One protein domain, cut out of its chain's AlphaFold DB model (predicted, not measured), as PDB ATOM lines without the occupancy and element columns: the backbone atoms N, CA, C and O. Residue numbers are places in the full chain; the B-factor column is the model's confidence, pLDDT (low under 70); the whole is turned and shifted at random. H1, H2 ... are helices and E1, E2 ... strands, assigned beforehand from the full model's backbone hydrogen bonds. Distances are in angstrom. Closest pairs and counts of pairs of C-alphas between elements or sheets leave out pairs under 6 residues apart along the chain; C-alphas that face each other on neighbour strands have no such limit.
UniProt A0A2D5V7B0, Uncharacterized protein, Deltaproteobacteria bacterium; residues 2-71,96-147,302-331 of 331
ATOM      1  N   PRO A   2     167.146 258.326 -99.983       56.41
ATOM      2  CA  PRO A   2     168.073 258.284-101.112       56.41
ATOM      3  C   PRO A   2     168.328 256.833-101.510       56.41
ATOM      4  O   PRO A   2     168.446 255.973-100.629       56.41
ATOM      5  N   ALA A   3     168.349 256.561-102.812       63.56
ATOM      6  CA  ALA A   3     168.612 255.221-103.312       63.56
ATOM      7  C   ALA A   3     170.004 254.775-102.838       63.56
ATOM      8  O   ALA A   3     170.963 255.546-102.907       63.56
ATOM      9  N   ASP A   4     170.118 253.545-102.333       77.19
ATOM     10  CA  ASP A   4     171.431 252.960-102.069       77.19
ATOM     11  C   ASP A   4     172.189 252.725-103.389       77.19
ATOM     12  O   ASP A   4     171.601 252.706-104.478       77.19
ATOM     13  N   LEU A   5     173.519 252.603-103.300       84.19
ATOM     14  CA  LEU A   5     174.395 252.412-104.460       84.19
ATOM     15  C   LEU A   5     173.909 251.260-105.348       84.19
ATOM     16  O   LEU A   5     173.886 251.398-106.567       84.19
ATOM     17  N   GLU A   6     173.475 250.155-104.740       84.75
ATOM     18  CA  GLU A   6     172.972 248.973-105.442       84.75
ATOM     19  C   GLU A   6     171.727 249.301-106.279       84.75
ATOM     20  O   GLU A   6     171.664 248.973-107.465       84.75
ATOM     21  N   THR A   7     170.766 250.039-105.718       84.56
ATOM     22  CA  THR A   7     169.576 250.492-106.448       84.56
ATOM     23  C   THR A   7     169.943 251.386-107.631       84.56
ATOM     24  O   THR A   7     169.382 251.230-108.719       84.56
ATOM     25  N   LEU A   8     170.878 252.324-107.447       86.88
ATOM     26  CA  LEU A   8     171.339 253.194-108.532       86.88
ATOM     27  C   LEU A   8     172.083 252.407-109.614       86.88
ATOM     28  O   LEU A   8     171.810 252.610-110.794       86.88
ATOM     29  N   GLN A   9     172.949 251.470-109.236       87.31
ATOM     30  CA  GLN A   9     173.648 250.588-110.171       87.31
ATOM     31  C   GLN A   9     172.676 249.723-110.978       87.31
ATOM     32  O   GLN A   9     172.855 249.581-112.183       87.31
ATOM     33  N   ILE A  10     171.613 249.200-110.363       85.06
ATOM     34  CA  ILE A  10     170.576 248.440-111.079       85.06
ATOM     35  C   ILE A  10     169.827 249.341-112.069       85.06
ATOM     36  O   ILE A  10     169.579 248.935-113.203       85.06
ATOM     37  N   ARG A  11     169.477 250.569-111.663       83.75
ATOM     38  CA  ARG A  11     168.766 251.531-112.527       83.75
ATOM     39  C   ARG A  11     169.624 252.032-113.688       83.75
ATOM     40  O   ARG A  11     169.095 252.267-114.769       83.75
ATOM     41  N   LEU A  12     170.923 252.214-113.461       85.50
ATOM     42  CA  LEU A  12     171.848 252.860-114.394       85.50
ATOM     43  C   LEU A  12     172.762 251.885-115.141       85.50
ATOM     44  O   LEU A  12     173.477 252.322-116.038       85.50
ATOM     45  N   GLY A  13     172.763 250.597-114.785       76.19
ATOM     46  CA  GLY A  13     173.815 249.640-115.140       76.19
ATOM     47  C   GLY A  13     174.210 249.662-116.613       76.19
ATOM     48  O   GLY A  13     175.357 249.946-116.945       76.19
ATOM     49  N   GLU A  14     173.254 249.442-117.516       80.50
ATOM     50  CA  GLU A  14     173.529 249.514-118.956       80.50
ATOM     51  C   GLU A  14     173.702 250.955-119.458       80.50
ATOM     52  O   GLU A  14     174.438 251.186-120.414       80.50
ATOM     53  N   ALA A  15     173.066 251.932-118.807       86.19
ATOM     54  CA  ALA A  15     173.059 253.332-119.225       86.19
ATOM     55  C   ALA A  15     174.420 254.029-119.042       86.19
ATOM     56  O   ALA A  15     174.694 255.012-119.729       86.19
ATOM     57  N   LEU A  16     175.276 253.509-118.158       86.12
ATOM     58  CA  LEU A  16     176.637 254.004-117.925       86.12
ATOM     59  C   LEU A  16     177.711 253.276-118.747       86.12
ATOM     60  O   LEU A  16     178.894 253.604-118.612       86.12
ATOM     61  N   THR A  17     177.324 252.311-119.591       85.31
ATOM     62  CA  THR A  17     178.258 251.668-120.530       85.31
ATOM     63  C   THR A  17     178.750 252.670-121.577       85.31
ATOM     64  O   THR A  17     177.993 253.571-121.951       85.31
ATOM     65  N   PRO A  18     179.980 252.519-122.097       82.00
ATOM     66  CA  PRO A  18     180.526 253.440-123.095       82.00
ATOM     67  C   PRO A  18     179.598 253.624-124.318       82.00
ATOM     68  O   PRO A  18     179.322 254.739-124.760       82.00
ATOM     69  N   GLU A  19     179.019 252.544-124.845       84.31
ATOM     70  CA  GLU A  19     178.105 252.595-125.995       84.31
ATOM     71  C   GLU A  19     176.758 253.251-125.666       84.31
ATOM     72  O   GLU A  19     176.116 253.849-126.535       84.31
ATOM     73  N   ALA A  20     176.264 253.106-124.435       88.56
ATOM     74  CA  ALA A  20     175.041 253.777-124.012       88.56
ATOM     75  C   ALA A  20     175.278 255.264-123.741       88.56
ATOM     76  O   ALA A  20     174.411 256.070-124.074       88.56
ATOM     77  N   LEU A  21     176.433 255.635-123.187       88.38
ATOM     78  CA  LEU A  21     176.798 257.028-122.941       88.38
ATOM     79  C   LEU A  21     176.848 257.823-124.239       88.38
ATOM     80  O   LEU A  21     176.189 258.855-124.325       88.38
ATOM     81  N   LEU A  22     177.519 257.305-125.270       86.94
ATOM     82  CA  LEU A  22     177.573 257.962-126.579       86.94
ATOM     83  C   LEU A  22     176.173 258.186-127.184       86.94
ATOM     84  O   LEU A  22     175.935 259.207-127.816       86.94
ATOM     85  N   ARG A  23     175.233 257.254-126.972       87.56
ATOM     86  CA  ARG A  23     173.847 257.360-127.473       87.56
ATOM     87  C   ARG A  23     172.967 258.324-126.675       87.56
ATOM     88  O   ARG A  23     171.960 258.787-127.202       87.56
ATOM     89  N   GLN A  24     173.293 258.556-125.407       89.56
ATOM     90  CA  GLN A  24     172.519 259.409-124.497       89.56
ATOM     91  C   GLN A  24     173.091 260.821-124.381       89.56
ATOM     92  O   GLN A  24     172.372 261.740-123.986       89.56
ATOM     93  N   ALA A  25     174.373 260.988-124.693       92.19
ATOM     94  CA  ALA A  25     175.010 262.282-124.791       92.19
ATOM     95  C   ALA A  25     174.320 263.099-125.892       92.19
ATOM     96  O   ALA A  25     174.072 262.616-126.996       92.19
ATOM     97  N   ALA A  26     173.985 264.341-125.571       92.81
ATOM     98  CA  ALA A  26     173.270 265.241-126.458       92.81
ATOM     99  C   ALA A  26     173.993 266.580-126.551       92.81
ATOM    100  O   ALA A  26     174.685 266.999-125.625       92.81
ATOM    101  N   VAL A  27     173.770 267.276-127.659       91.06
ATOM    102  CA  VAL A  27     174.215 268.653-127.855       91.06
ATOM    103  C   VAL A  27     172.988 269.543-127.997       91.06
ATOM    104  O   VAL A  27     172.037 269.195-128.701       91.06
ATOM    105  N   ALA A  28     172.986 270.692-127.324       86.75
ATOM    106  CA  ALA A  28     171.910 271.660-127.485       86.75
ATOM    107  C   ALA A  28     171.933 272.264-128.899       86.75
ATOM    108  O   ALA A  28     172.989 272.594-129.437       86.75
ATOM    109  N   ALA A  29     170.757 272.439-129.506       85.19
ATOM    110  CA  ALA A  29     170.658 273.009-130.847       85.19
ATOM    111  C   ALA A  29     171.185 274.462-130.890       85.19
ATOM    112  O   ALA A  29     171.027 275.187-129.899       85.19
ATOM    113  N   PRO A  30     171.736 274.926-132.031       83.00
ATOM    114  CA  PRO A  30     172.121 276.326-132.216       83.00
ATOM    115  C   PRO A  30     170.982 277.290-131.832       83.00
ATOM    116  O   PRO A  30     169.816 276.987-132.105       83.00
ATOM    117  N   PRO A  31     171.276 278.449-131.210       86.19
ATOM    118  CA  PRO A  31     172.585 279.109-131.095       86.19
ATOM    119  C   PRO A  31     173.437 278.685-129.881       86.19
ATOM    120  O   PRO A  31     174.426 279.347-129.586       86.19
ATOM    121  N   ASN A  32     173.056 277.624-129.166       88.31
ATOM    122  CA  ASN A  32     173.787 277.131-127.996       88.31
ATOM    123  C   ASN A  32     175.191 276.605-128.351       88.31
ATOM    124  O   ASN A  32     175.468 276.264-129.505       88.31
ATOM    125  N   ILE A  33     176.068 276.521-127.347       88.31
ATOM    126  CA  ILE A  33     177.422 275.976-127.507       88.31
ATOM    127  C   ILE A  33     177.319 274.460-127.685       88.31
ATOM    128  O   ILE A  33     176.554 273.822-126.951       88.31
ATOM    129  N   PRO A  34     178.091 273.853-128.605       89.31
ATOM    130  CA  PRO A  34     178.000 272.429-128.874       89.31
ATOM    131  C   PRO A  34     178.719 271.565-127.816       89.31
ATOM    132  O   PRO A  34     179.558 270.728-128.140       89.31
ATOM    133  N   VAL A  35     178.414 271.791-126.537       91.31
ATOM    134  CA  VAL A  35     178.997 271.076-125.400       91.31
ATOM    135  C   VAL A  35     178.192 269.801-125.082       91.31
ATOM    136  O   VAL A  35     176.956 269.846-125.098       91.31
ATOM    137  N   PRO A  36     178.847 268.666-124.774       92.62
ATOM    138  CA  PRO A  36     178.159 267.439-124.379       92.62
ATOM    139  C   PRO A  36     177.309 267.626-123.120       92.62
ATOM    140  O   PRO A  36     177.788 268.106-122.097       92.62
ATOM    141  N   CYS A  37     176.046 267.227-123.183       94.81
ATOM    142  CA  CYS A  37     175.102 267.236-122.067       94.81
ATOM    143  C   CYS A  37     174.481 265.845-121.899       94.81
ATOM    144  O   CYS A  37     174.440 265.057-122.845       94.81
ATOM    145  N   PHE A  38     173.937 265.554-120.715       95.38
ATOM    146  CA  PHE A  38     173.370 264.238-120.395       95.38
ATOM    147  C   PHE A  38     171.949 264.368-119.828       95.38
ATOM    148  O   PHE A  38     171.718 264.091-118.645       95.38
ATOM    149  N   PRO A  39     170.979 264.803-120.654       94.75
ATOM    150  CA  PRO A  39     169.681 265.273-120.178       94.75
ATOM    151  C   PRO A  39     168.798 264.194-119.543       94.75
ATOM    152  O   PRO A  39     167.890 264.539-118.793       94.75
ATOM    153  N   GLU A  40     169.068 262.913-119.798       93.31
ATOM    154  CA  GLU A  40     168.349 261.788-119.179       93.31
ATOM    155  C   GLU A  40     169.089 261.215-117.954       93.31
ATOM    156  O   GLU A  40     168.466 260.831-116.960       93.31
ATOM    157  N   LEU A  41     170.428 261.213-117.975       94.88
ATOM    158  CA  LEU A  41     171.243 260.648-116.892       94.88
ATOM    159  C   LEU A  41     171.337 261.577-115.684       94.88
ATOM    160  O   LEU A  41     171.210 261.103-114.556       94.88
ATOM    161  N   ILE A  42     171.524 262.884-115.902       95.69
ATOM    162  CA  ILE A  42     171.649 263.859-114.808       95.69
ATOM    163  C   ILE A  42     170.396 263.837-113.915       95.69
ATOM    164  O   ILE A  42     170.560 263.641-112.714       95.69
ATOM    165  N   PRO A  43     169.155 263.942-114.439       95.31
ATOM    166  CA  PRO A  43     167.948 263.798-113.621       95.31
ATOM    167  C   PRO A  43     167.885 262.497-112.836       95.31
ATOM    168  O   PRO A  43     167.600 262.526-111.646       95.31
ATOM    169  N   THR A  44     168.177 261.370-113.489       94.25
ATOM    170  CA  THR A  44     168.083 260.043-112.866       94.25
ATOM    171  C   THR A  44     169.054 259.913-111.693       94.25
ATOM    172  O   THR A  44     168.696 259.398-110.632       94.25
ATOM    173  N   LEU A  45     170.283 260.404-111.869       95.38
ATOM    174  CA  LEU A  45     171.295 260.428-110.819       95.38
ATOM    175  C   LEU A  45     170.907 261.395-109.694       95.38
ATOM    176  O   LEU A  45     170.921 260.996-108.532       95.38
ATOM    177  N   LEU A  46     170.513 262.630-110.014       96.12
ATOM    178  CA  LEU A  46     170.113 263.621-109.010       96.12
ATOM    179  C   LEU A  46     168.900 263.163-108.195       96.12
ATOM    180  O   LEU A  46     168.911 263.301-106.977       96.12
ATOM    181  N   GLU A  47     167.891 262.572-108.833       95.12
ATOM    182  CA  GLU A  47     166.720 262.020-108.150       95.12
ATOM    183  C   GLU A  47     167.102 260.890-107.187       95.12
ATOM    184  O   GLU A  47     166.566 260.806-106.086       95.12
ATOM    185  N   GLY A  48     168.040 260.017-107.566       93.31
ATOM    186  CA  GLY A  48     168.475 258.932-106.686       93.31
ATOM    187  C   GLY A  48     169.367 259.391-105.531       93.31
ATOM    188  O   GLY A  48     169.248 258.862-104.425       93.31
ATOM    189  N   LEU A  49     170.241 260.372-105.772       94.81
ATOM    190  CA  LEU A  49     171.227 260.866-104.804       94.81
ATOM    191  C   LEU A  49     170.643 261.899-103.832       94.81
ATOM    192  O   LEU A  49     170.979 261.896-102.649       94.81
ATOM    193  N   LEU A  50     169.780 262.778-104.342       95.56
ATOM    194  CA  LEU A  50     169.249 263.976-103.685       95.56
ATOM    195  C   LEU A  50     167.725 264.048-103.889       95.56
ATOM    196  O   LEU A  50     167.170 265.061-104.313       95.56
ATOM    197  N   GLU A  51     167.045 262.927-103.619       94.56
ATOM    198  CA  GLU A  51     165.609 262.713-103.870       94.56
ATOM    199  C   GLU A  51     164.732 263.840-103.314       94.56
ATOM    200  O   GLU A  51     163.787 264.287-103.966       94.56
ATOM    201  N   HIS A  52     165.023 264.296-102.095       94.56
ATOM    202  CA  HIS A  52     164.212 265.304-101.426       94.56
ATOM    203  C   HIS A  52     164.320 266.662-102.119       94.56
ATOM    204  O   HIS A  52     163.297 267.280-102.416       94.56
ATOM    205  N   GLU A  53     165.543 267.100-102.401       96.31
ATOM    206  CA  GLU A  53     165.847 268.353-103.079       96.31
ATOM    207  C   GLU A  53     165.319 268.333-104.518       96.31
ATOM    208  O   GLU A  53     164.690 269.292-104.963       96.31
ATOM    209  N   TRP A  54     165.515 267.224-105.237       96.81
ATOM    210  CA  TRP A  54     165.073 267.067-106.622       96.81
ATOM    211  C   TRP A  54     163.547 267.128-106.771       96.81
ATOM    212  O   TRP A  54     163.030 267.811-107.660       96.81
ATOM    213  N   ASN A  55     162.815 266.447-105.886       96.00
ATOM    214  CA  ASN A  55     161.355 266.352-105.960       96.00
ATOM    215  C   ASN A  55     160.628 267.638-105.545       96.00
ATOM    216  O   ASN A  55     159.429 267.770-105.795       96.00
ATOM    217  N   GLN A  56     161.329 268.593-104.933       96.69
ATOM    218  CA  GLN A  56     160.790 269.926-104.650       96.69
ATOM    219  C   GLN A  56     160.877 270.872-105.847       96.69
ATOM    220  O   GLN A  56     160.174 271.883-105.879       96.69
ATOM    221  N   LEU A  57     161.715 270.559-106.838       97.56
ATOM    222  CA  LEU A  57     161.890 271.417-107.996       97.56
ATOM    223  C   LEU A  57     160.656 271.416-108.901       97.56
ATOM    224  O   LEU A  57     160.111 270.376-109.269       97.56
ATOM    225  N   GLY A  58     160.277 272.604-109.371       96.94
ATOM    226  CA  GLY A  58     159.339 272.730-110.482       96.94
ATOM    227  C   GLY A  58     159.935 272.213-111.800       96.94
ATOM    228  O   GLY A  58     161.150 272.214-112.002       96.94
ATOM    229  N   ALA A  59     159.078 271.861-112.763       96.81
ATOM    230  CA  ALA A  59     159.502 271.309-114.058       96.81
ATOM    231  C   ALA A  59     160.521 272.188-114.812       96.81
ATOM    232  O   ALA A  59     161.405 271.677-115.496       96.81
ATOM    233  N   ARG A  60     160.434 273.519-114.673       97.44
ATOM    234  CA  ARG A  60     161.398 274.457-115.279       97.44
ATOM    235  C   ARG A  60     162.795 274.327-114.672       97.44
ATOM    236  O   ARG A  60     163.769 274.346-115.414       97.44
ATOM    237  N   ALA A  61     162.870 274.193-113.351       97.81
ATOM    238  CA  ALA A  61     164.113 274.035-112.609       97.81
ATOM    239  C   ALA A  61     164.773 272.686-112.923       97.81
ATOM    240  O   ALA A  61     165.949 272.639-113.279       97.81
ATOM    241  N   GLN A  62     163.981 271.609-112.920       97.50
ATOM    242  CA  GLN A  62     164.450 270.288-113.335       97.50
ATOM    243  C   GLN A  62     164.968 270.304-114.774       97.50
ATOM    244  O   GLN A  62     166.036 269.764-115.026       97.50
ATOM    245  N   ASN A  63     164.243 270.933-115.709       96.25
ATOM    246  CA  ASN A  63     164.668 271.032-117.105       96.25
ATOM    247  C   ASN A  63     165.969 271.829-117.268       96.25
ATOM    248  O   ASN A  63     166.782 271.466-118.107       96.25
ATOM    249  N   TYR A  64     166.175 272.886-116.481       97.25
ATOM    250  CA  TYR A  64     167.409 273.674-116.523       97.25
ATOM    251  C   TYR A  64     168.637 272.832-116.136       97.25
ATOM    252  O   TYR A  64     169.625 272.814-116.863       97.25
ATOM    253  N   LEU A  65     168.544 272.046-115.057       97.00
ATOM    254  CA  LEU A  65     169.654 271.204-114.585       97.00
ATOM    255  C   LEU A  65     170.098 270.125-115.589       97.00
ATOM    256  O   LEU A  65     171.255 269.715-115.566       97.00
ATOM    257  N   ARG A  66     169.220 269.693-116.506       95.19
ATOM    258  CA  ARG A  66     169.532 268.684-117.546       95.19
ATOM    259  C   ARG A  66     170.620 269.123-118.522       95.19
ATOM    260  O   ARG A  66     171.207 268.287-119.202       95.19
ATOM    261  N   TRP A  67     170.834 270.431-118.617       96.25
ATOM    262  CA  TRP A  67     171.711 271.065-119.595       96.25
ATOM    263  C   TRP A  67     172.945 271.704-118.953       96.25
ATOM    264  O   TRP A  67     173.652 272.473-119.609       96.25
ATOM    265  N   ILE A  68     173.205 271.383-117.682       96.88
ATOM    266  CA  ILE A  68     174.489 271.659-117.045       96.88
ATOM    267  C   ILE A  68     175.538 270.726-117.641       96.88
ATOM    268  O   ILE A  68     175.353 269.511-117.738       96.88
ATOM    269  N   SER A  69     176.658 271.312-118.023       95.81
ATOM    270  CA  SER A  69     177.822 270.642-118.572       95.81
ATOM    271  C   SER A  69     179.093 271.198-117.921       95.81
ATOM    272  O   SER A  69     179.036 271.973-116.961       95.81
ATOM    273  N   VAL A  70     180.245 270.795-118.444       95.62
ATOM    274  CA  VAL A  70     181.551 271.285-118.031       95.62
ATOM    275  C   VAL A  70     182.315 271.885-119.205       95.62
ATOM    276  O   VAL A  70     182.324 271.359-120.319       95.62
ATOM    277  N   LYS A  71     182.981 273.000-118.925       94.12
ATOM    278  CA  LYS A  71     184.074 273.538-119.728       94.12
ATOM    279  C   LYS A  71     185.403 273.162-119.081       94.12
ATOM    280  O   LYS A  71     185.435 272.779-117.915       94.12
ATOM    281  N   HIS A  96     176.571 276.127-118.611       95.38
ATOM    282  CA  HIS A  96     175.286 275.718-119.169       95.38
ATOM    283  C   HIS A  96     175.380 275.650-120.698       95.38
ATOM    284  O   HIS A  96     176.175 276.361-121.308       95.38
ATOM    285  N   SER A  97     174.542 274.843-121.346       93.06
ATOM    286  CA  SER A  97     174.539 274.712-122.815       93.06
ATOM    287  C   SER A  97     174.359 276.043-123.571       93.06
ATOM    288  O   SER A  97     174.850 276.204-124.685       93.06
ATOM    289  N   THR A  98     173.731 277.039-122.944       91.75
ATOM    290  CA  THR A  98     173.599 278.421-123.450       91.75
ATOM    291  C   THR A  98     174.907 279.215-123.457       91.75
ATOM    292  O   THR A  98     174.931 280.324-123.981       91.75
ATOM    293  N   GLY A  99     175.979 278.678-122.874       90.12
ATOM    294  CA  GLY A  99     177.252 279.364-122.664       90.12
ATOM    295  C   GLY A  99     177.351 280.129-121.348       90.12
ATOM    296  O   GLY A  99     178.353 280.797-121.116       90.12
ATOM    297  N   ASP A 100     176.347 280.036-120.473       93.19
ATOM    298  CA  ASP A 100     176.386 280.715-119.179       93.19
ATOM    299  C   ASP A 100     177.478 280.113-118.283       93.19
ATOM    300  O   ASP A 100     177.488 278.910-118.017       93.19
ATOM    301  N   SER A 101     178.387 280.964-117.804       91.81
ATOM    302  CA  SER A 101     179.385 280.615-116.789       91.81
ATOM    303  C   SER A 101     178.756 280.391-115.417       91.81
ATOM    304  O   SER A 101     177.619 280.786-115.157       91.81
ATOM    305  N   PHE A 102     179.525 279.799-114.500       92.88
ATOM    306  CA  PHE A 102     179.051 279.452-113.161       92.88
ATOM    307  C   PHE A 102     178.342 280.597-112.420       92.88
ATOM    308  O   PHE A 102     177.268 280.382-111.864       92.88
ATOM    309  N   GLY A 103     178.855 281.832-112.480       93.12
ATOM    310  CA  GLY A 103     178.193 282.988-111.859       93.12
ATOM    311  C   GLY A 103     176.769 283.225-112.385       93.12
ATOM    312  O   GLY A 103     175.833 283.380-111.599       93.12
ATOM    313  N   LYS A 104     176.583 283.153-113.708       94.88
ATOM    314  CA  LYS A 104     175.269 283.274-114.363       94.88
ATOM    315  C   LYS A 104     174.373 282.066-114.091       94.88
ATOM    316  O   LYS A 104     173.170 282.233-113.898       94.88
ATOM    317  N   ILE A 105     174.944 280.862-114.009       96.69
ATOM    318  CA  ILE A 105     174.217 279.659-113.578       96.69
ATOM    319  C   ILE A 105     173.659 279.869-112.170       96.69
ATOM    320  O   ILE A 105     172.472 279.655-111.949       96.69
ATOM    321  N   LEU A 106     174.469 280.359-111.226       95.69
ATOM    322  CA  LEU A 106     174.025 280.635-109.857       95.69
ATOM    323  C   LEU A 106     172.942 281.718-109.792       95.69
ATOM    324  O   LEU A 106     172.029 281.626-108.971       95.69
ATOM    325  N   GLU A 107     173.025 282.762-110.619       96.81
ATOM    326  CA  GLU A 107     171.942 283.747-110.769       96.81
ATOM    327  C   GLU A 107     170.657 283.078-111.256       96.81
ATOM    328  O   GLU A 107     169.601 283.232-110.638       96.81
ATOM    329  N   LYS A 108     170.754 282.257-112.305       96.81
ATOM    330  CA  LYS A 108     169.596 281.574-112.873       96.81
ATOM    331  C   LYS A 108     168.975 280.566-111.917       96.81
ATOM    332  O   LYS A 108     167.753 280.458-111.829       96.81
ATOM    333  N   CYS A 109     169.803 279.852-111.169       96.50
ATOM    334  CA  CYS A 109     169.362 278.915-110.150       96.50
ATOM    335  C   CYS A 109     168.659 279.617-108.991       96.50
ATOM    336  O   CYS A 109     167.647 279.102-108.525       96.50
ATOM    337  N   ARG A 110     169.110 280.811-108.585       96.94
ATOM    338  CA  ARG A 110     168.389 281.637-107.604       96.94
ATOM    339  C   ARG A 110     167.000 282.033-108.105       96.94
ATOM    340  O   ARG A 110     166.043 281.929-107.349       96.94
ATOM    341  N   GLU A 111     166.866 282.425-109.374       96.81
ATOM    342  CA  GLU A 111     165.555 282.735-109.977       96.81
ATOM    343  C   GLU A 111     164.615 281.522-110.051       96.81
ATOM    344  O   GLU A 111     163.397 281.674-109.987       96.81
ATOM    345  N   LEU A 112     165.176 280.329-110.254       97.19
ATOM    346  CA  LEU A 112     164.438 279.072-110.382       97.19
ATOM    347  C   LEU A 112     164.282 278.324-109.051       97.19
ATOM    348  O   LEU A 112     163.764 277.210-109.063       97.19
ATOM    349  N   GLU A 113     164.736 278.920-107.945       96.94
ATOM    350  CA  GLU A 113     164.731 278.327-106.602       96.94
ATOM    351  C   GLU A 113     165.416 276.947-106.556       96.94
ATOM    352  O   GLU A 113     165.002 276.050-105.828       96.94
ATOM    353  N   ILE A 114     166.476 276.760-107.351       97.94
ATOM    354  CA  ILE A 114     167.268 275.526-107.370       97.94
ATOM    355  C   ILE A 114     168.243 275.535-106.184       97.94
ATOM    356  O   ILE A 114     169.099 276.424-106.122       97.94
ATOM    357  N   PRO A 115     168.189 274.537-105.279       96.38
ATOM    358  CA  PRO A 115     169.169 274.381-104.218       96.38
ATOM    359  C   PRO A 115     170.595 274.273-104.750       96.38
ATOM    360  O   PRO A 115     170.886 273.529-105.688       96.38
ATOM    361  N   SER A 116     171.484 274.983-104.066       94.25
ATOM    362  CA  SER A 116     172.921 275.068-104.315       94.25
ATOM    363  C   SER A 116     173.547 273.687-104.597       94.25
ATOM    364  O   SER A 116     174.188 273.500-105.635       94.25
ATOM    365  N   VAL A 117     173.251 272.697-103.748       95.94
ATOM    366  CA  VAL A 117     173.744 271.311-103.831       95.94
ATOM    367  C   VAL A 117     173.405 270.591-105.145       95.94
ATOM    368  O   VAL A 117     174.244 269.868-105.679       95.94
ATOM    369  N   LEU A 118     172.221 270.809-105.734       97.56
ATOM    370  CA  LEU A 118     171.849 270.138-106.989       97.56
ATOM    371  C   LEU A 118     172.716 270.615-108.156       97.56
ATOM    372  O   LEU A 118     173.040 269.826-109.039       97.56
ATOM    373  N   ILE A 119     173.145 271.880-108.134       96.44
ATOM    374  CA  ILE A 119     174.056 272.446-109.137       96.44
ATOM    375  C   ILE A 119     175.425 271.768-109.031       96.44
ATOM    376  O   ILE A 119     175.989 271.353-110.044       96.44
ATOM    377  N   ARG A 120     175.925 271.597-107.802       95.62
ATOM    378  CA  ARG A 120     177.219 270.966-107.500       95.62
ATOM    379  C   ARG A 120     177.243 269.533-107.999       95.62
ATOM    380  O   ARG A 120     178.057 269.179-108.848       95.62
ATOM    381  N   PHE A 121     176.266 268.738-107.576       97.19
ATOM    382  CA  PHE A 121     176.160 267.355-108.024       97.19
ATOM    383  C   PHE A 121     175.907 267.248-109.530       97.19
ATOM    384  O   PHE A 121     176.509 266.387-110.164       97.19
ATOM    385  N   SER A 122     175.113 268.138-110.138       97.25
ATOM    386  CA  SER A 122     174.942 268.143-111.599       97.25
ATOM    387  C   SER A 122     176.259 268.403-112.335       97.25
ATOM    388  O   SER A 122     176.556 267.714-113.304       97.25
ATOM    389  N   THR A 123     177.084 269.323-111.828       96.88
ATOM    390  CA  THR A 123     178.393 269.653-112.407       96.88
ATOM    391  C   THR A 123     179.359 268.481-112.269       96.88
ATOM    392  O   THR A 123     179.950 268.067-113.262       96.88
ATOM    393  N   LEU A 124     179.466 267.891-111.073       96.25
ATOM    394  CA  LEU A 124     180.336 266.740-110.813       96.25
ATOM    395  C   LEU A 124     179.953 265.523-111.669       96.25
ATOM    396  O   LEU A 124     180.813 264.876-112.263       96.25
ATOM    397  N   ILE A 125     178.654 265.236-111.782       96.38
ATOM    398  CA  ILE A 125     178.143 264.167-112.647       96.38
ATOM    399  C   ILE A 125     178.497 264.454-114.111       96.38
ATOM    400  O   ILE A 125     179.010 263.571-114.800       96.38
ATOM    401  N   SER A 126     178.269 265.682-114.590       96.12
ATOM    402  CA  SER A 126     178.631 266.086-115.954       96.12
ATOM    403  C   SER A 126     180.132 265.975-116.217       96.12
ATOM    404  O   SER A 126     180.516 265.521-117.295       96.12
ATOM    405  N   ALA A 127     180.977 266.320-115.243       95.75
ATOM    406  CA  ALA A 127     182.426 266.156-115.323       95.75
ATOM    407  C   ALA A 127     182.807 264.684-115.536       95.75
ATOM    408  O   ALA A 127     183.511 264.349-116.491       95.75
ATOM    409  N   PHE A 128     182.285 263.793-114.692       94.69
ATOM    410  CA  PHE A 128     182.594 262.364-114.751       94.69
ATOM    411  C   PHE A 128     182.095 261.706-116.038       94.69
ATOM    412  O   PHE A 128     182.846 260.982-116.694       94.69
ATOM    413  N   LEU A 129     180.864 262.008-116.458       94.69
ATOM    414  CA  LEU A 129     180.308 261.498-117.712       94.69
ATOM    415  C   LEU A 129     181.099 261.999-118.932       94.69
ATOM    416  O   LEU A 129     181.389 261.216-119.839       94.69
ATOM    417  N   THR A 130     181.502 263.273-118.939       93.75
ATOM    418  CA  THR A 130     182.301 263.866-120.026       93.75
ATOM    419  C   THR A 130     183.684 263.227-120.120       93.75
ATOM    420  O   THR A 130     184.109 262.844-121.210       93.75
ATOM    421  N   VAL A 131     184.378 263.045-118.992       91.88
ATOM    422  CA  VAL A 131     185.704 262.410-118.979       91.88
ATOM    423  C   VAL A 131     185.625 260.940-119.379       91.88
ATOM    424  O   VAL A 131     186.473 260.474-120.140       91.88
ATOM    425  N   ARG A 132     184.594 260.208-118.944       90.44
ATOM    426  CA  ARG A 132     184.372 258.824-119.384       90.44
ATOM    427  C   ARG A 132     184.181 258.738-120.903       90.44
ATOM    428  O   ARG A 132     184.804 257.890-121.539       90.44
ATOM    429  N   LEU A 133     183.392 259.646-121.482       89.88
ATOM    430  CA  LEU A 133     183.181 259.731-122.931       89.88
ATOM    431  C   LEU A 133     184.479 260.078-123.685       89.88
ATOM    432  O   LEU A 133     184.800 259.446-124.691       89.88
ATOM    433  N   LEU A 134     185.268 261.027-123.171       88.56
ATOM    434  CA  LEU A 134     186.577 261.374-123.727       88.56
ATOM    435  C   LEU A 134     187.539 260.175-123.712       88.56
ATOM    436  O   LEU A 134     188.166 259.881-124.729       88.56
ATOM    437  N   LYS A 135     187.647 259.461-122.583       86.00
ATOM    438  CA  LYS A 135     188.524 258.284-122.452       86.00
ATOM    439  C   LYS A 135     188.147 257.184-123.441       86.00
ATOM    440  O   LYS A 135     189.027 256.653-124.110       86.00
ATOM    441  N   GLN A 136     186.854 256.905-123.597       83.62
ATOM    442  CA  GLN A 136     186.369 255.956-124.599       83.62
ATOM    443  C   GLN A 136     186.789 256.366-126.015       83.62
ATOM    444  O   GLN A 136     187.266 255.535-126.787       83.62
ATOM    445  N   GLN A 137     186.612 257.640-126.368       82.12
ATOM    446  CA  GLN A 137     186.973 258.132-127.692       82.12
ATOM    447  C   GLN A 137     188.478 257.961-127.964       82.12
ATOM    448  O   GLN A 137     188.873 257.504-129.035       82.12
ATOM    449  N   ILE A 138     189.316 258.281-126.979       81.25
ATOM    450  CA  ILE A 138     190.771 258.105-127.044       81.25
ATOM    451  C   ILE A 138     191.149 256.630-127.248       81.25
ATOM    452  O   ILE A 138     191.967 256.315-128.115       81.25
ATOM    453  N   GLU A 139     190.541 255.722-126.478       81.19
ATOM    454  CA  GLU A 139     190.775 254.277-126.592       81.19
ATOM    455  C   GLU A 139     190.408 253.754-127.988       81.19
ATOM    456  O   GLU A 139     191.157 252.969-128.572       81.19
ATOM    457  N   GLN A 140     189.296 254.226-128.560       77.44
ATOM    458  CA  GLN A 140     188.849 253.840-129.902       77.44
ATOM    459  C   GLN A 140     189.798 254.303-131.012       77.44
ATOM    460  O   GLN A 140     189.993 253.577-131.988       77.44
ATOM    461  N   TYR A 141     190.403 255.486-130.876       70.88
ATOM    462  CA  TYR A 141     191.372 255.998-131.849       70.88
ATOM    463  C   TYR A 141     192.787 255.426-131.668       70.88
ATOM    464  O   TYR A 141     193.652 255.661-132.513       70.88
ATOM    465  N   GLY A 142     193.015 254.616-130.627       65.25
ATOM    466  CA  GLY A 142     194.294 253.947-130.384       65.25
ATOM    467  C   GLY A 142     195.423 254.910-130.023       65.25
ATOM    468  O   GLY A 142     196.598 254.585-130.218       65.25
ATOM    469  N   ASP A 143     195.093 256.102-129.524       65.62
ATOM    470  CA  ASP A 143     196.091 257.098-129.172       65.62
ATOM    471  C   ASP A 143     196.788 256.705-127.868       65.62
ATOM    472  O   ASP A 143     196.174 256.662-126.801       65.62
ATOM    473  N   ALA A 144     198.099 256.453-127.940       58.78
ATOM    474  CA  ALA A 144     198.943 256.322-126.758       58.78
ATOM    475  C   ALA A 144     198.972 257.674-126.034       58.78
ATOM    476  O   ALA A 144     199.728 258.577-126.393       58.78
ATOM    477  N   THR A 145     198.093 257.839-125.056       59.28
ATOM    478  CA  THR A 145     197.846 259.136-124.436       59.28
ATOM    479  C   THR A 145     198.548 259.226-123.088       59.28
ATOM    480  O   THR A 145     198.504 258.279-122.298       59.28
ATOM    481  N   PRO A 146     199.219 260.356-122.800       63.03
ATOM    482  CA  PRO A 146     199.711 260.642-121.461       63.03
ATOM    483  C   PRO A 146     198.572 260.545-120.440       63.03
ATOM    484  O   PRO A 146     197.436 260.904-120.745       63.03
ATOM    485  N   SER A 147     198.882 260.103-119.220       77.50
ATOM    486  CA  SER A 147     197.932 260.184-118.108       77.50
ATOM    487  C   SER A 147     197.544 261.651-117.893       77.50
ATOM    488  O   SER A 147     198.404 262.473-117.573       77.50
ATOM    489  N   PRO A 302     194.686 273.349-125.463       87.62
ATOM    490  CA  PRO A 302     195.740 272.522-124.891       87.62
ATOM    491  C   PRO A 302     196.775 272.128-125.946       87.62
ATOM    492  O   PRO A 302     196.533 272.208-127.150       87.62
ATOM    493  N   LEU A 303     197.944 271.689-125.498       87.88
ATOM    494  CA  LEU A 303     199.006 271.230-126.384       87.88
ATOM    495  C   LEU A 303     198.647 269.885-127.046       87.88
ATOM    496  O   LEU A 303     197.905 269.086-126.465       87.88
ATOM    497  N   PRO A 304     199.206 269.585-128.234       84.88
ATOM    498  CA  PRO A 304     199.030 268.285-128.868       84.88
ATOM    499  C   PRO A 304     199.377 267.113-127.929       84.88
ATOM    500  O   PRO A 304     200.330 267.216-127.147       84.88
ATOM    501  N   PRO A 305     198.643 265.986-128.008       83.56
ATOM    502  CA  PRO A 305     197.602 265.671-128.997       83.56
ATOM    503  C   PRO A 305     196.183 266.135-128.605       83.56
ATOM    504  O   PRO A 305     195.204 265.704-129.216       83.56
ATOM    505  N   TRP A 306     196.039 266.945-127.554       86.88
ATOM    506  CA  TRP A 306     194.739 267.232-126.945       86.88
ATOM    507  C   TRP A 306     193.926 268.293-127.686       86.88
ATOM    508  O   TRP A 306     192.700 268.242-127.668       86.88
ATOM    509  N   ASP A 307     194.584 269.216-128.382       86.56
ATOM    510  CA  ASP A 307     193.997 270.322-129.152       86.56
ATOM    511  C   ASP A 307     192.854 269.905-130.097       86.56
ATOM    512  O   ASP A 307     191.871 270.631-130.294       86.56
ATOM    513  N   ARG A 308     192.930 268.698-130.661       85.88
ATOM    514  CA  ARG A 308     191.890 268.154-131.550       85.88
ATOM    515  C   ARG A 308     190.580 267.769-130.847       85.88
ATOM    516  O   ARG A 308     189.601 267.557-131.551       85.88
ATOM    517  N   HIS A 309     190.529 267.722-129.514       86.88
ATOM    518  CA  HIS A 309     189.320 267.397-128.737       86.88
ATOM    519  C   HIS A 309     188.631 268.628-128.132       86.88
ATOM    520  O   HIS A 309     187.605 268.487-127.471       86.88
ATOM    521  N   PHE A 310     189.136 269.846-128.381       89.62
ATOM    522  CA  PHE A 310     188.577 271.069-127.791       89.62
ATOM    523  C   PHE A 310     188.294 272.181-128.801       89.62
ATOM    524  O   PHE A 310     189.043 272.374-129.761       89.62
ATOM    525  N   GLY A 311     187.210 272.918-128.577       88.50
ATOM    526  CA  GLY A 311     186.901 274.189-129.234       88.50
ATOM    527  C   GLY A 311     186.910 275.346-128.233       88.50
ATOM    528  O   GLY A 311     186.815 275.123-127.025       88.50
ATOM    529  N   LEU A 312     187.033 276.577-128.732       89.12
ATOM    530  CA  LEU A 312     186.990 277.784-127.907       89.12
ATOM    531  C   LEU A 312     185.537 278.223-127.705       89.12
ATOM    532  O   LEU A 312     184.774 278.354-128.662       89.12
ATOM    533  N   ILE A 313     185.147 278.492-126.461       87.81
ATOM    534  CA  ILE A 313     183.808 279.016-126.135       87.81
ATOM    535  C   ILE A 313     183.576 280.391-126.778       87.81
ATOM    536  O   ILE A 313     182.471 280.704-127.225       87.81
ATOM    537  N   GLN A 314     184.641 281.181-126.874       87.50
ATOM    538  CA  GLN A 314     184.691 282.532-127.423       87.50
ATOM    539  C   GLN A 314     184.210 282.588-128.880       87.50
ATOM    540  O   GLN A 314     183.666 283.611-129.298       87.50
ATOM    541  N   ASP A 315     184.347 281.489-129.633       85.12
ATOM    542  CA  ASP A 315     183.872 281.380-131.020       85.12
ATOM    543  C   ASP A 315     182.334 281.426-131.114       85.12
ATOM    544  O   ASP A 315     181.774 281.742-132.164       85.12
ATOM    545  N   HIS A 316     181.644 281.143-130.004       85.31
ATOM    546  CA  HIS A 316     180.184 281.141-129.891       85.31
ATOM    547  C   HIS A 316     179.666 282.271-128.992       85.31
ATOM    548  O   HIS A 316     178.638 282.880-129.287       85.31
ATOM    549  N   THR A 317     180.371 282.556-127.893       84.19
ATOM    550  CA  THR A 317     179.990 283.559-126.890       84.19
ATOM    551  C   THR A 317     181.188 284.463-126.580       84.19
ATOM    552  O   THR A 317     181.969 284.150-125.687       84.19
ATOM    553  N   PRO A 318     181.343 285.615-127.267       80.94
ATOM    554  CA  PRO A 318     182.561 286.433-127.192       80.94
ATOM    555  C   PRO A 318     182.953 286.958-125.801       80.94
ATOM    556  O   PRO A 318     184.080 287.404-125.619       80.94
ATOM    557  N   GLY A 319     182.027 286.967-124.839       81.56
ATOM    558  CA  GLY A 319     182.278 287.417-123.464       81.56
ATOM    559  C   GLY A 319     182.624 286.300-122.476       81.56
ATOM    560  O   GLY A 319     182.794 286.593-121.298       81.56
ATOM    561  N   GLU A 320     182.670 285.043-122.919       84.56
ATOM    562  CA  GLU A 320     182.908 283.881-122.064       84.56
ATOM    563  C   GLU A 320     184.179 283.151-122.495       84.56
ATOM    564  O   GLU A 320     184.401 282.912-123.679       84.56
ATOM    565  N   TYR A 321     185.006 282.782-121.517       85.75
ATOM    566  CA  TYR A 321     186.305 282.151-121.741       85.75
ATOM    567  C   TYR A 321     186.295 280.675-121.339       85.75
ATOM    568  O   TYR A 321     185.569 280.272-120.421       85.75
ATOM    569  N   GLY A 322     187.131 279.880-121.999       86.50
ATOM    570  CA  GLY A 322     187.363 278.470-121.699       86.50
ATOM    571  C   GLY A 322     187.235 277.573-122.926       86.50
ATOM    572  O   GLY A 322     186.983 278.025-124.047       86.50
ATOM    573  N   LEU A 323     187.384 276.277-122.687       90.88
ATOM    574  CA  LEU A 323     187.313 275.245-123.709       90.88
ATOM    575  C   LEU A 323     186.032 274.434-123.557       90.88
ATOM    576  O   LEU A 323     185.688 274.026-122.451       90.88
ATOM    577  N   PHE A 324     185.365 274.125-124.662       90.88
ATOM    578  CA  PHE A 324     184.358 273.068-124.678       90.88
ATOM    579  C   PHE A 324     184.923 271.827-125.369       90.88
ATOM    580  O   PHE A 324     185.764 271.922-126.266       90.88
ATOM    581  N   PHE A 325     184.449 270.654-124.961       88.81
ATOM    582  CA  PHE A 325     184.837 269.392-125.580       88.81
ATOM    583  C   PHE A 325     184.154 269.252-126.946       88.81
ATOM    584  O   PHE A 325     182.930 269.130-127.016       88.81
ATOM    585  N   LYS A 326     184.930 269.279-128.036       82.12
ATOM    586  CA  LYS A 326     184.410 269.140-129.406       82.12
ATOM    587  C   LYS A 326     184.446 267.682-129.849       82.12
ATOM    588  O   LYS A 326     185.391 266.958-129.551       82.12
ATOM    589  N   GLY A 327     183.436 267.272-130.615       71.88
ATOM    590  CA  GLY A 327     183.444 265.986-131.316       71.88
ATOM    591  C   GLY A 327     183.397 264.749-130.417       71.88
ATOM    592  O   GLY A 327     183.684 263.664-130.906       71.88
ATOM    593  N   LEU A 328     183.049 264.883-129.129       78.19
ATOM    594  CA  LEU A 328     182.808 263.726-128.250       78.19
ATOM    595  C   LEU A 328     181.531 262.958-128.624       78.19
ATOM    596  O   LEU A 328     181.367 261.802-128.251       78.19
ATOM    597  N   ILE A 329     180.625 263.613-129.347       75.56
ATOM    598  CA  ILE A 329     179.379 263.050-129.854       75.56
ATOM    599  C   ILE A 329     179.526 263.009-131.378       75.56
ATOM    600  O   ILE A 329     179.985 263.986-131.970       75.56
ATOM    601  N   ALA A 330     179.223 261.863-131.989       58.97
ATOM    602  CA  ALA A 330     179.276 261.713-133.442       58.97
ATOM    603  C   ALA A 330     178.168 262.548-134.111       58.97
ATOM    604  O   ALA A 330     177.073 262.645-133.556       58.97
ATOM    605  N   ASP A 331     178.468 263.118-135.282       50.75
ATOM    606  CA  ASP A 331     177.483 263.794-136.143       50.75
ATOM    607  C   ASP A 331     176.383 262.846-136.651       50.75
ATOM    608  O   ASP A 331     176.703 261.676-136.994       50.75
TER     609      ASP A 331
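Overview. This is residues 2 to 71, 96 to 147 and 302 to 331 of the 331 residues of an uncharacterized protein of Deltaproteobacteria bacterium (UniProt A0A2D5V7B0). One long helix, H7, runs slantwise through the domain, with short helices H3 and H5 packed on its first half, H2 farther along it, and the short strand E1 beside its middle. A small hairpin of E2 and E3, with H8 just before it, sits near the end of E1, while H1 and H6 lie at opposite sides of the body. The printed part has 152 residues with eight named helices and three named strands, in the order H1 H2 H3 H4 H5 E1 H6 H7 H8 E2 E3. E2 and E3 form a two-stranded antiparallel sheet, and E1 pairs with no named strand. The class is mostly helix, and the whole is compact, with a radius of gyration of the C-alphas of 15.9 A and spans of 45 by 40 by 26 A.

Along the chain. H1 is residues 5 to 12, beginning at C-alpha 5 (174.395, 252.412, -104.460). H2 is residues 18 to 24, H3 41 to 49, 12.1 A long, H4 51 to 56 and H5 59 to 65. E1 is residues 68 to 71, 10.1 A long. H6 is residues 102 to 111, 14.2 A long. H7, residues 116 to 141, is 38.2 A long and begins at C-alpha 116 (172.921, 275.068, -104.315). H8 is residues 306 to 309, E2 310 to 312, and E3 323 to 325, ending at C-alpha 325 (184.837, 269.392, -125.580).

Arrangement. H3 and H7 are the hubs, touching three helices each. Residues 118 to 126 of H7 touch H3 at a steep tilt of 48 degrees, opposite ways, closest at the C-alphas of Ile 42 and Ser 122, 6.3 A. Residues 129 to 136 of H7 touch H2, closest at the C-alphas of Pro 18 and Gln 136, 6.5 A. H5 only just touches H7, with 3 pairs of C-alphas within 8 A, those of Leu 65 and Ser 122 closest at 6.8 A. H4 only just touches H3, with 3 such pairs, and only at the corner, closest at the C-alphas of Glu 47 and Trp 54, 5.5 A. H1 is close to H3 but not clearly touching, the C-alphas of Leu 8 and Gly 48 being closest at 6.7 A. H6 is close to H5 but not clearly touching, the C-alphas of Ala 61 and Cys 109 being closest at 7.6 A. The closest C-alphas of E1 and H7, Ser 69 and Ser 126, are 5.3 A apart. In the hairpin of E2 and E3, N 311 and O 324 are within hydrogen-bond range at 2.9 A. The closest C-alphas of H8 and E3, His 309 and Phe 325, are 5.8 A apart. Every O i to N i+4 pair is within range in H1, H3, H4, H5, H6 and H7; H2 has 2 of 3, and H8 is too short for such a pair.

Size, cuts and confidence. The C-alphas farthest apart, Gln 56 and Ala 144, are 46.1 A apart. Residues 72 to 95 and 148 to 301 are not printed, with C-alpha gaps of 9.1 A and 14.2 A. The link from H2 to H3 is long. Residues 2 to 3, 142 to 146 and 330 to 331 have pLDDT under 70.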